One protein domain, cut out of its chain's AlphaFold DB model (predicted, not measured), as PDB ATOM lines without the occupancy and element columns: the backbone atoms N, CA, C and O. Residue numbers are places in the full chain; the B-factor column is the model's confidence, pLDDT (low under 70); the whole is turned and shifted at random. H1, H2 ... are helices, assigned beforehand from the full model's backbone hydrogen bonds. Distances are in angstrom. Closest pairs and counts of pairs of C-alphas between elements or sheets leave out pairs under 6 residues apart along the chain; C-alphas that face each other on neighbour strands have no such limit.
ATOM      1  N   LEU A  23     -19.397  20.571  30.309       94.62
ATOM      2  CA  LEU A  23     -20.715  21.195  30.314       94.62
ATOM      3  C   LEU A  23     -20.775  22.271  31.397       94.62
ATOM      4  O   LEU A  23     -20.258  22.102  32.504       94.62
ATOM      5  N   SER A  24     -21.438  23.375  31.085       93.75
ATOM      6  CA  SER A  24     -21.827  24.383  32.066       93.75
ATOM      7  C   SER A  24     -22.918  23.849  33.010       93.75
ATOM      8  O   SER A  24     -23.674  22.943  32.643       93.75
ATOM      9  N   PRO A  25     -23.087  24.444  34.207       94.00
ATOM     10  CA  PRO A  25     -24.185  24.089  35.108       94.00
ATOM     11  C   PRO A  25     -25.570  24.203  34.459       94.00
ATOM     12  O   PRO A  25     -26.456  23.398  34.740       94.00
ATOM     13  N   TYR A  26     -25.749  25.172  33.557       96.25
ATOM     14  CA  TYR A  26     -26.989  25.328  32.804       96.25
ATOM     15  C   TYR A  26     -27.238  24.137  31.870       96.25
ATOM     16  O   TYR A  26     -28.322  23.558  31.897       96.25
ATOM     17  N   GLU A  27     -26.242  23.729  31.078       96.69
ATOM     18  CA  GLU A  27     -26.361  22.573  30.178       96.69
ATOM     19  C   GLU A  27     -26.634  21.283  30.955       96.69
ATOM     20  O   GLU A  27     -27.525  20.520  30.579       96.69
ATOM     21  N   ILE A  28     -25.951  21.085  32.088       96.19
ATOM     22  CA  ILE A  28     -26.219  19.973  33.010       96.19
ATOM     23  C   ILE A  28     -27.681  19.997  33.476       96.19
ATOM     24  O   ILE A  28     -28.370  18.980  33.387       96.19
ATOM     25  N   GLY A  29     -28.182  21.155  33.919       97.12
ATOM     26  CA  GLY A  29     -29.578  21.319  34.331       97.12
ATOM     27  C   GLY A  29     -30.573  20.972  33.218       97.12
ATOM     28  O   GLY A  29     -31.561  20.280  33.462       97.12
ATOM     29  N   MET A  30     -30.291  21.382  31.981       98.00
ATOM     30  CA  MET A  30     -31.135  21.082  30.820       98.00
ATOM     31  C   MET A  30     -31.150  19.589  30.463       98.00
ATOM     32  O   MET A  30     -32.214  19.065  30.118       98.00
ATOM     33  N   LEU A  31     -30.008  18.899  30.567       97.00
ATOM     34  CA  LEU A  31     -29.907  17.449  30.352       97.00
ATOM     35  C   LEU A  31     -30.626  16.658  31.448       97.00
ATOM     36  O   LEU A  31     -31.342  15.708  31.143       97.00
ATOM     37  N   LEU A  32     -30.505  17.082  32.709       96.69
ATOM     38  CA  LEU A  32     -31.258  16.499  33.822       96.69
ATOM     39  C   LEU A  32     -32.764  16.665  33.614       96.69
ATOM     40  O   LEU A  32     -33.514  15.695  33.702       96.69
ATOM     41  N   ALA A  33     -33.216  17.876  33.283       96.88
ATOM     42  CA  ALA A  33     -34.631  18.118  33.038       96.88
ATOM     43  C   ALA A  33     -35.172  17.300  31.860       96.88
ATOM     44  O   ALA A  33     -36.313  16.855  31.901       96.88
ATOM     45  N   GLN A  34     -34.352  17.064  30.833       95.81
ATOM     46  CA  GLN A  34     -34.701  16.155  29.748       95.81
ATOM     47  C   GLN A  34     -34.863  14.712  30.225       95.81
ATOM     48  O   GLN A  34     -35.887  14.099  29.944       95.81
ATOM     49  N   GLU A  35     -33.862  14.175  30.922       95.94
ATOM     50  CA  GLU A  35     -33.836  12.766  31.324       95.94
ATOM     51  C   GLU A  35     -34.961  12.414  32.309       95.94
ATOM     52  O   GLU A  35     -35.544  11.331  32.245       95.94
ATOM     53  N   PHE A  36     -35.292  13.347  33.202       94.75
ATOM     54  CA  PHE A  36     -36.307  13.165  34.238       94.75
ATOM     55  C   PHE A  36     -37.669  13.785  33.887       94.75
ATOM     56  O   PHE A  36     -38.526  13.901  34.762       94.75
ATOM     57  N   SER A  37     -37.888  14.188  32.631       95.12
ATOM     58  CA  SER A  37     -39.149  14.796  32.166       95.12
ATOM     59  C   SER A  37     -39.608  16.003  33.006       95.12
ATOM     60  O   SER A  37     -40.800  16.204  33.243       95.12
ATOM     61  N   LEU A  38     -38.662  16.822  33.472       96.25
ATOM     62  CA  LEU A  38     -38.933  18.036  34.241       96.25
ATOM     63  C   LEU A  38     -39.156  19.234  33.310       96.25
ATOM     64  O   LEU A  38     -38.662  19.295  32.182       96.25
ATOM     65  N   ASN A  39     -39.872  20.244  33.804       97.69
ATOM     66  CA  ASN A  39     -40.154  21.445  33.025       97.69
ATOM     67  C   ASN A  39     -38.896  22.321  32.848       97.69
ATOM     68  O   ASN A  39     -38.551  23.117  33.724       97.69
ATOM     69  N   LYS A  40     -38.268  22.224  31.670       97.62
ATOM     70  CA  LYS A  40     -37.098  23.020  31.256       97.62
ATOM     71  C   LYS A  40     -37.315  24.537  31.337       97.62
ATOM     72  O   LYS A  40     -36.355  25.259  31.574       97.62
ATOM     73  N   ALA A  41     -38.549  25.033  31.203       97.31
ATOM     74  CA  ALA A  41     -38.841  26.468  31.281       97.31
ATOM     75  C   ALA A  41     -38.592  27.063  32.680       97.31
ATOM     76  O   ALA A  41     -38.494  28.278  32.820       97.31
ATOM     77  N   LYS A  42     -38.464  26.220  33.715       97.25
ATOM     78  CA  LYS A  42     -38.094  26.647  35.072       97.25
ATOM     79  C   LYS A  42     -36.580  26.805  35.272       97.25
ATOM     80  O   LYS A  42     -36.163  27.197  36.356       97.25
ATOM     81  N   ILE A  43     -35.760  26.497  34.263       97.44
ATOM     82  CA  ILE A  43     -34.299  26.612  34.326       97.44
ATOM     83  C   ILE A  43     -33.869  27.873  33.576       97.44
ATOM     84  O   ILE A  43     -33.863  27.917  32.345       97.44
ATOM     85  N   GLY A  44     -33.507  28.906  34.335       96.25
ATOM     86  CA  GLY A  44     -33.020  30.177  33.803       96.25
ATOM     87  C   GLY A  44     -31.523  30.155  33.492       96.25
ATOM     88  O   GLY A  44     -30.742  29.491  34.172       96.25
ATOM     89  N   LYS A  45     -31.116  30.914  32.470       96.44
ATOM     90  CA  LYS A  45     -29.708  31.275  32.259       96.44
ATOM     91  C   LYS A  45     -29.370  32.482  33.126       96.44
ATOM     92  O   LYS A  45     -30.171  33.404  33.222       96.44
ATOM     93  N   ILE A  46     -28.174  32.483  33.695       96.00
ATOM     94  CA  ILE A  46     -27.630  33.586  34.487       96.00
ATOM     95  C   ILE A  46     -26.124  33.681  34.239       96.00
ATOM     96  O   ILE A  46     -25.487  32.679  33.894       96.00
ATOM     97  N   SER A  47     -25.552  34.876  34.375       94.00
ATOM     98  CA  SER A  47     -24.102  35.060  34.284       94.00
ATOM     99  C   SER A  47     -23.402  34.600  35.569       94.00
ATOM    100  O   SER A  47     -23.996  34.591  36.646       94.00
ATOM    101  N   MET A  48     -22.125  34.217  35.477       91.81
ATOM    102  CA  MET A  48     -21.353  33.850  36.672       91.81
ATOM    103  C   MET A  48     -21.178  35.028  37.633       91.81
ATOM    104  O   MET A  48     -21.255  34.824  38.841       91.81
ATOM    105  N   ASP A  49     -20.956  36.234  37.105       92.50
ATOM    106  CA  ASP A  49     -20.747  37.436  37.919       92.50
ATOM    107  C   ASP A  49     -21.997  37.785  38.727       92.50
ATOM    108  O   ASP A  49     -21.908  38.123  39.905       92.50
ATOM    109  N   GLU A  50     -23.172  37.636  38.113       94.81
ATOM    110  CA  GLU A  50     -24.452  37.835  38.785       94.81
ATOM    111  C   GLU A  50     -24.728  36.723  39.805       94.81
ATOM    112  O   GLU A  50     -25.023  37.012  40.963       94.81
ATOM    113  N   PHE A  51     -24.566  35.452  39.415       93.44
ATOM    114  CA  PHE A  51     -24.863  34.308  40.285       93.44
ATOM    115  C   PHE A  51     -23.946  34.231  41.516       93.44
ATOM    116  O   PHE A  51     -24.384  33.823  42.589       93.44
ATOM    117  N   TYR A  52     -22.676  34.620  41.375       93.19
ATOM    118  CA  TYR A  52     -21.692  34.622  42.460       93.19
ATOM    119  C   TYR A  52     -21.444  36.016  43.053       93.19
ATOM    120  O   TYR A  52     -20.453  36.209  43.764       93.19
ATOM    121  N   SER A  53     -22.332  36.982  42.809       95.25
ATOM    122  CA  SER A  53     -22.236  38.308  43.422       95.25
ATOM    123  C   SER A  53     -22.205  38.202  44.952       95.25
ATOM    124  O   SER A  53     -22.956  37.437  45.559       95.25
ATOM    125  N   GLY A  54     -21.273  38.911  45.593       95.25
ATOM    126  CA  GLY A  54     -21.068  38.845  47.047       95.25
ATOM    127  C   GLY A  54     -20.463  37.531  47.567       95.25
ATOM    128  O   GLY A  54     -20.292  37.381  48.775       95.25
ATOM    129  N   SER A  55     -20.112  36.590  46.684       94.81
ATOM    130  CA  SER A  55     -19.463  35.320  47.032       94.81
ATOM    131  C   SER A  55     -17.964  35.324  46.710       94.81
ATOM    132  O   SER A  55     -17.443  36.186  46.003       94.81
ATOM    133  N   ALA A  56     -17.241  34.317  47.212       92.88
ATOM    134  CA  ALA A  56     -15.848  34.095  46.833       92.88
ATOM    135  C   ALA A  56     -15.713  33.824  45.324       92.88
ATOM    136  O   ALA A  56     -16.522  33.096  44.742       92.88
ATOM    137  N   LYS A  57     -14.644  34.351  44.710       89.75
ATOM    138  CA  LYS A  57     -14.372  34.180  43.275       89.75
ATOM    139  C   LYS A  57     -14.331  32.697  42.895       89.75
ATOM    140  O   LYS A  57     -13.702  31.881  43.573       89.75
ATOM    141  N   ARG A  58     -14.990  32.358  41.787       90.81
ATOM    142  CA  ARG A  58     -14.982  31.018  41.190       90.81
ATOM    143  C   ARG A  58     -14.196  31.045  39.880       90.81
ATOM    144  O   ARG A  58     -14.362  31.991  39.111       90.81
ATOM    145  N   PRO A  59     -13.348  30.040  39.603       90.19
ATOM    146  CA  PRO A  59     -12.711  29.926  38.300       90.19
ATOM    147  C   PRO A  59     -13.767  29.836  37.198       90.19
ATOM    148  O   PRO A  59     -14.707  29.051  37.306       90.19
ATOM    149  N   PHE A  60     -13.589  30.608  36.126       86.06
ATOM    150  CA  PHE A  60     -14.529  30.637  35.001       86.06
ATOM    151  C   PHE A  60     -14.660  29.274  34.301       86.06
ATOM    152  O   PHE A  60     -15.724  28.905  33.815       86.06
ATOM    153  N   LYS A  61     -13.568  28.501  34.260       85.94
ATOM    154  CA  LYS A  61     -13.540  27.144  33.707       85.94
ATOM    155  C   LYS A  61     -12.828  26.217  34.683       85.94
ATOM    156  O   LYS A  61     -11.657  26.425  34.981       85.94
ATOM    157  N   VAL A  62     -13.524  25.174  35.124       87.19
ATOM    158  CA  VAL A  62     -12.983  24.089  35.966       87.19
ATOM    159  C   VAL A  62     -12.797  22.790  35.168       87.19
ATOM    160  O   VAL A  62     -12.949  21.690  35.688       87.19
ATOM    161  N   ARG A  63     -12.491  22.916  33.870       90.31
ATOM    162  CA  ARG A  63     -12.263  21.781  32.967       90.31
ATOM    163  C   ARG A  63     -10.998  21.027  33.371       90.31
ATOM    164  O   ARG A  63      -9.936  21.631  33.486       90.31
ATOM    165  N   LEU A  64     -11.104  19.706  33.463       93.94
ATOM    166  CA  LEU A  64      -9.963  18.799  33.565       93.94
ATOM    167  C   LEU A  64      -9.862  17.970  32.281       93.94
ATOM    168  O   LEU A  64     -10.878  17.581  31.714       93.94
ATOM    169  N   GLN A  65      -8.640  17.727  31.808       94.19
ATOM    170  CA  GLN A  65      -8.374  16.803  30.700       94.19
ATOM    171  C   GLN A  65      -8.064  15.418  31.251       94.19
ATOM    172  O   GLN A  65      -7.323  15.303  32.231       94.19
ATOM    173  N   ASN A  66      -8.576  14.378  30.599       96.06
ATOM    174  CA  ASN A  66      -8.331  12.980  30.950       96.06
ATOM    175  C   ASN A  66      -7.388  12.274  29.951       96.06
ATOM    176  O   ASN A  66      -7.269  11.053  29.983       96.06
ATOM    177  N   ASP A  67      -6.639  13.026  29.134       95.81
ATOM    178  CA  ASP A  67      -5.738  12.498  28.094       95.81
ATOM    179  C   ASP A  67      -4.758  11.433  28.619       95.81
ATOM    180  O   ASP A  67      -4.490  10.442  27.946       95.81
ATOM    181  N   LYS A  68      -4.255  11.580  29.855       96.31
ATOM    182  CA  LYS A  68      -3.389  10.570  30.491       96.31
ATOM    183  C   LYS A  68      -4.099   9.229  30.686       96.31
ATOM    184  O   LYS A  68      -3.490   8.190  30.476       96.31
ATOM    185  N   LEU A  69      -5.366   9.256  31.091       96.00
ATOM    186  CA  LEU A  69      -6.181   8.057  31.278       96.00
ATOM    187  C   LEU A  69      -6.479   7.393  29.925       96.00
ATOM    188  O   LEU A  69      -6.321   6.182  29.787       96.00
ATOM    189  N   ARG A  70      -6.778   8.207  28.904       95.06
ATOM    190  CA  ARG A  70      -6.965   7.744  27.526       95.06
ATOM    191  C   ARG A  70      -5.709   7.085  26.960       95.06
ATOM    192  O   ARG A  70      -5.788   5.997  26.400       95.06
ATOM    193  N   ASN A  71      -4.540   7.685  27.184       95.50
ATOM    194  CA  ASN A  71      -3.247   7.123  26.782       95.50
ATOM    195  C   ASN A  71      -2.912   5.807  27.502       95.50
ATOM    196  O   ASN A  71      -2.163   4.995  26.967       95.50
ATOM    197  N   LEU A  72      -3.464   5.578  28.698       95.38
ATOM    198  CA  LEU A  72      -3.352   4.296  29.399       95.38
ATOM    199  C   LEU A  72      -4.291   3.223  28.821       95.38
ATOM    200  O   LEU A  72      -4.155   2.054  29.178       95.38
ATOM    201  N   GLY A  73      -5.195   3.591  27.908       95.31
ATOM    202  CA  GLY A  73      -6.152   2.691  27.263       95.31
ATOM    203  C   GLY A  73      -7.530   2.669  27.922       95.31
ATOM    204  O   GLY A  73      -8.284   1.728  27.691       95.31
ATOM    205  N   PHE A  74      -7.866   3.673  28.741       95.44
ATOM    206  CA  PHE A  74      -9.173   3.775  29.388       95.44
ATOM    207  C   PHE A  74      -9.927   5.024  28.931       95.44
ATOM    208  O   PHE A  74      -9.467   6.150  29.110       95.44
ATOM    209  N   GLU A  75     -11.114   4.816  28.369       95.06
ATOM    210  CA  GLU A  75     -11.998   5.876  27.885       95.06
ATOM    211  C   GLU A  75     -13.120   6.111  28.907       95.06
ATOM    212  O   GLU A  75     -13.786   5.169  29.349       95.06
ATOM    213  N   MET A  76     -13.318   7.365  29.316       95.19
ATOM    214  CA  MET A  76     -14.387   7.714  30.251       95.19
ATOM    215  C   MET A  76     -15.728   7.807  29.524       95.19
ATOM    216  O   MET A  76     -15.800   7.865  28.306       95.19
ATOM    217  N   THR A  77     -16.827   7.759  30.273       94.44
ATOM    218  CA  THR A  77     -18.162   7.923  29.685       94.44
ATOM    219  C   THR A  77     -18.535   9.405  29.630       94.44
ATOM    220  O   THR A  77     -18.260  10.154  30.573       94.44
ATOM    221  N   ASP A  78     -19.199   9.794  28.549       95.19
ATOM    222  CA  ASP A  78     -19.846  11.095  28.368       95.19
ATOM    223  C   ASP A  78     -20.929  11.332  29.435       95.19
ATOM    224  O   ASP A  78     -21.537  10.393  29.968       95.19
ATOM    225  N   PHE A  79     -21.198  12.598  29.758       95.00
ATOM    226  CA  PHE A  79     -22.090  12.951  30.866       95.00
ATOM    227  C   PHE A  79     -23.504  12.397  30.658       95.00
ATOM    228  O   PHE A  79     -24.089  11.815  31.573       95.00
ATOM    229  N   TYR A  80     -24.052  12.549  29.448       95.00
ATOM    230  CA  TYR A  80     -25.428  12.143  29.161       95.00
ATOM    231  C   TYR A  80     -25.609  10.618  29.200       95.00
ATOM    232  O   TYR A  80     -26.606  10.121  29.723       95.00
ATOM    233  N   GLU A  81     -24.620   9.861  28.729       95.00
ATOM    234  CA  GLU A  81     -24.656   8.397  28.775       95.00
ATOM    235  C   GLU A  81     -24.527   7.864  30.208       95.00
ATOM    236  O   GLU A  81     -25.214   6.913  30.591       95.00
ATOM    237  N   ALA A  82     -23.701   8.503  31.042       93.75
ATOM    238  CA  ALA A  82     -23.651   8.195  32.469       93.75
ATOM    239  C   ALA A  82     -24.983   8.526  33.165       93.75
ATOM    240  O   ALA A  82     -25.472   7.735  33.975       93.75
ATOM    241  N   LEU A  83     -25.600   9.655  32.812       95.19
ATOM    242  CA  LEU A  83     -26.879  10.088  33.362       95.19
ATOM    243  C   LEU A  83     -28.007   9.082  33.069       95.19
ATOM    244  O   LEU A  83     -28.722   8.698  33.996       95.19
ATOM    245  N   LYS A  84     -28.122   8.583  31.832       94.81
ATOM    246  CA  LYS A  84     -29.097   7.534  31.469       94.81
ATOM    247  C   LYS A  84     -28.942   6.272  32.319       94.81
ATOM    248  O   LYS A  84     -29.930   5.730  32.812       94.81
ATOM    249  N   LYS A  85     -27.698   5.822  32.534       92.69
ATOM    250  CA  LYS A  85     -27.391   4.634  33.355       92.69
ATOM    251  C   LYS A  85     -27.801   4.809  34.819       92.69
ATOM    252  O   LYS A  85     -28.148   3.831  35.477       92.69
ATOM    253  N   ILE A  86     -27.721   6.029  35.348       91.38
ATOM    254  CA  ILE A  86     -28.159   6.338  36.716       91.38
ATOM    255  C   ILE A  86     -29.688   6.417  36.769       91.38
ATOM    256  O   ILE A  86     -30.298   5.771  37.615       91.38
ATOM    257  N   SER A  87     -30.303   7.136  35.826       91.06
ATOM    258  CA  SER A  87     -31.760   7.272  35.689       91.06
ATOM    259  C   SER A  87     -32.462   5.914  35.632       91.06
ATOM    260  O   SER A  87     -33.448   5.707  36.337       91.06
ATOM    261  N   SER A  88     -31.922   4.950  34.876       87.19
ATOM    262  CA  SER A  88     -32.501   3.605  34.791       87.19
ATOM    263  C   SER A  88     -32.468   2.848  36.122       87.19
ATOM    264  O   SER A  88     -33.409   2.123  36.421       87.19
ATOM    265  N   LYS A  89     -31.417   3.029  36.934       75.88
ATOM    266  CA  LYS A  89     -31.284   2.404  38.262       75.88
ATOM    267  C   LYS A  89     -32.158   3.057  39.328       75.88
ATOM    268  O   LYS A  89     -32.541   2.394  40.276       75.88
ATOM    269  N   SER A  90     -32.457   4.348  39.206       72.69
ATOM    270  CA  SER A  90     -33.333   5.047  40.156       72.69
ATOM    271  C   SER A  90     -34.823   4.748  39.948       72.69
ATOM    272  O   SER A  90     -35.635   5.142  40.780       72.69
ATOM    273  N   ARG A  91     -35.195   4.099  38.836       66.31
ATOM    274  CA  ARG A  91     -36.582   3.720  38.500       66.31
ATOM    275  C   ARG A  91     -36.937   2.278  38.897       66.31
ATOM    276  O   ARG A  91     -38.076   1.875  38.677       66.31
ATOM    277  N   THR A  92     -35.981   1.524  39.438       50.66
ATOM    278  CA  THR A  92     -36.132   0.164  39.988       50.66
ATOM    279  C   THR A  92     -36.017   0.199  41.498       50.66
ATOM    280  O   THR A  92     -36.817  -0.491  42.159       50.66
TER     281      THR A  92
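Overview. This is residues 23 to 92 of the 92 residues of the protein "dTDP-4-dehydrorhamnose reductase" of Candidatus Levybacteria bacterium GW2011_GWB1_39_7 (UniProt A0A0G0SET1). What does the printed part look like? It is a flat, open loop of chain: H1 begins it, the long links swing out through the short helix H2 and then the short helix H3, and H4 comes back to meet H1 at a steep angle. Residues 50 to 56 and 68 to 73 stick out. What is it made of? Along the 70 printed residues come H1, H2, H3 and H4, with no named strand; the class is all helix, though under half of the residues, 32, are in named elements. The whole is loose, with a radius of gyration of the C-alphas of 15.9 A and spans of 43 by 34 by 15 A.

Arrangement. Which helices touch? H1, residues 25 to 35, touches H4, residues 79 to 90; their closest C-alphas, those of Leu 31 and Tyr 80, are 7.0 A apart. They run the same way at a steep tilt of 45 degrees. Where are the short helices? H2, residues 48 to 51, and H3, residues 67 to 71, touch no helix. What do the backbones show? Every O i to N i+4 pair is within hydrogen-bond range in H1 and H3, and 7 of 8 are in H4; H2 is too short for such a pair.

Along the chain. Where does H1 begin? Its C-alpha 25 is at (-24.185, 24.089, 35.108), and it is 15.4 A long from first to last C-alpha. Where does H4 end? C-alpha 90 is at (-33.333, 5.047, 40.156), and H4 is 16.6 A long; H2 measures 5.1 A and H3 6.1 A.

Size, cuts and confidence. How far does it reach? The two C-alphas farthest apart, those of Gly 54 and Gly 73, are 43.8 A apart. Which links are long? H1 to H2 has 12 residues and H2 to H3 has 15; H3 to H4, with 7, is short. The printed part has no cut. Where is confidence low? Residues 91 to 92 have a pLDDT under 70.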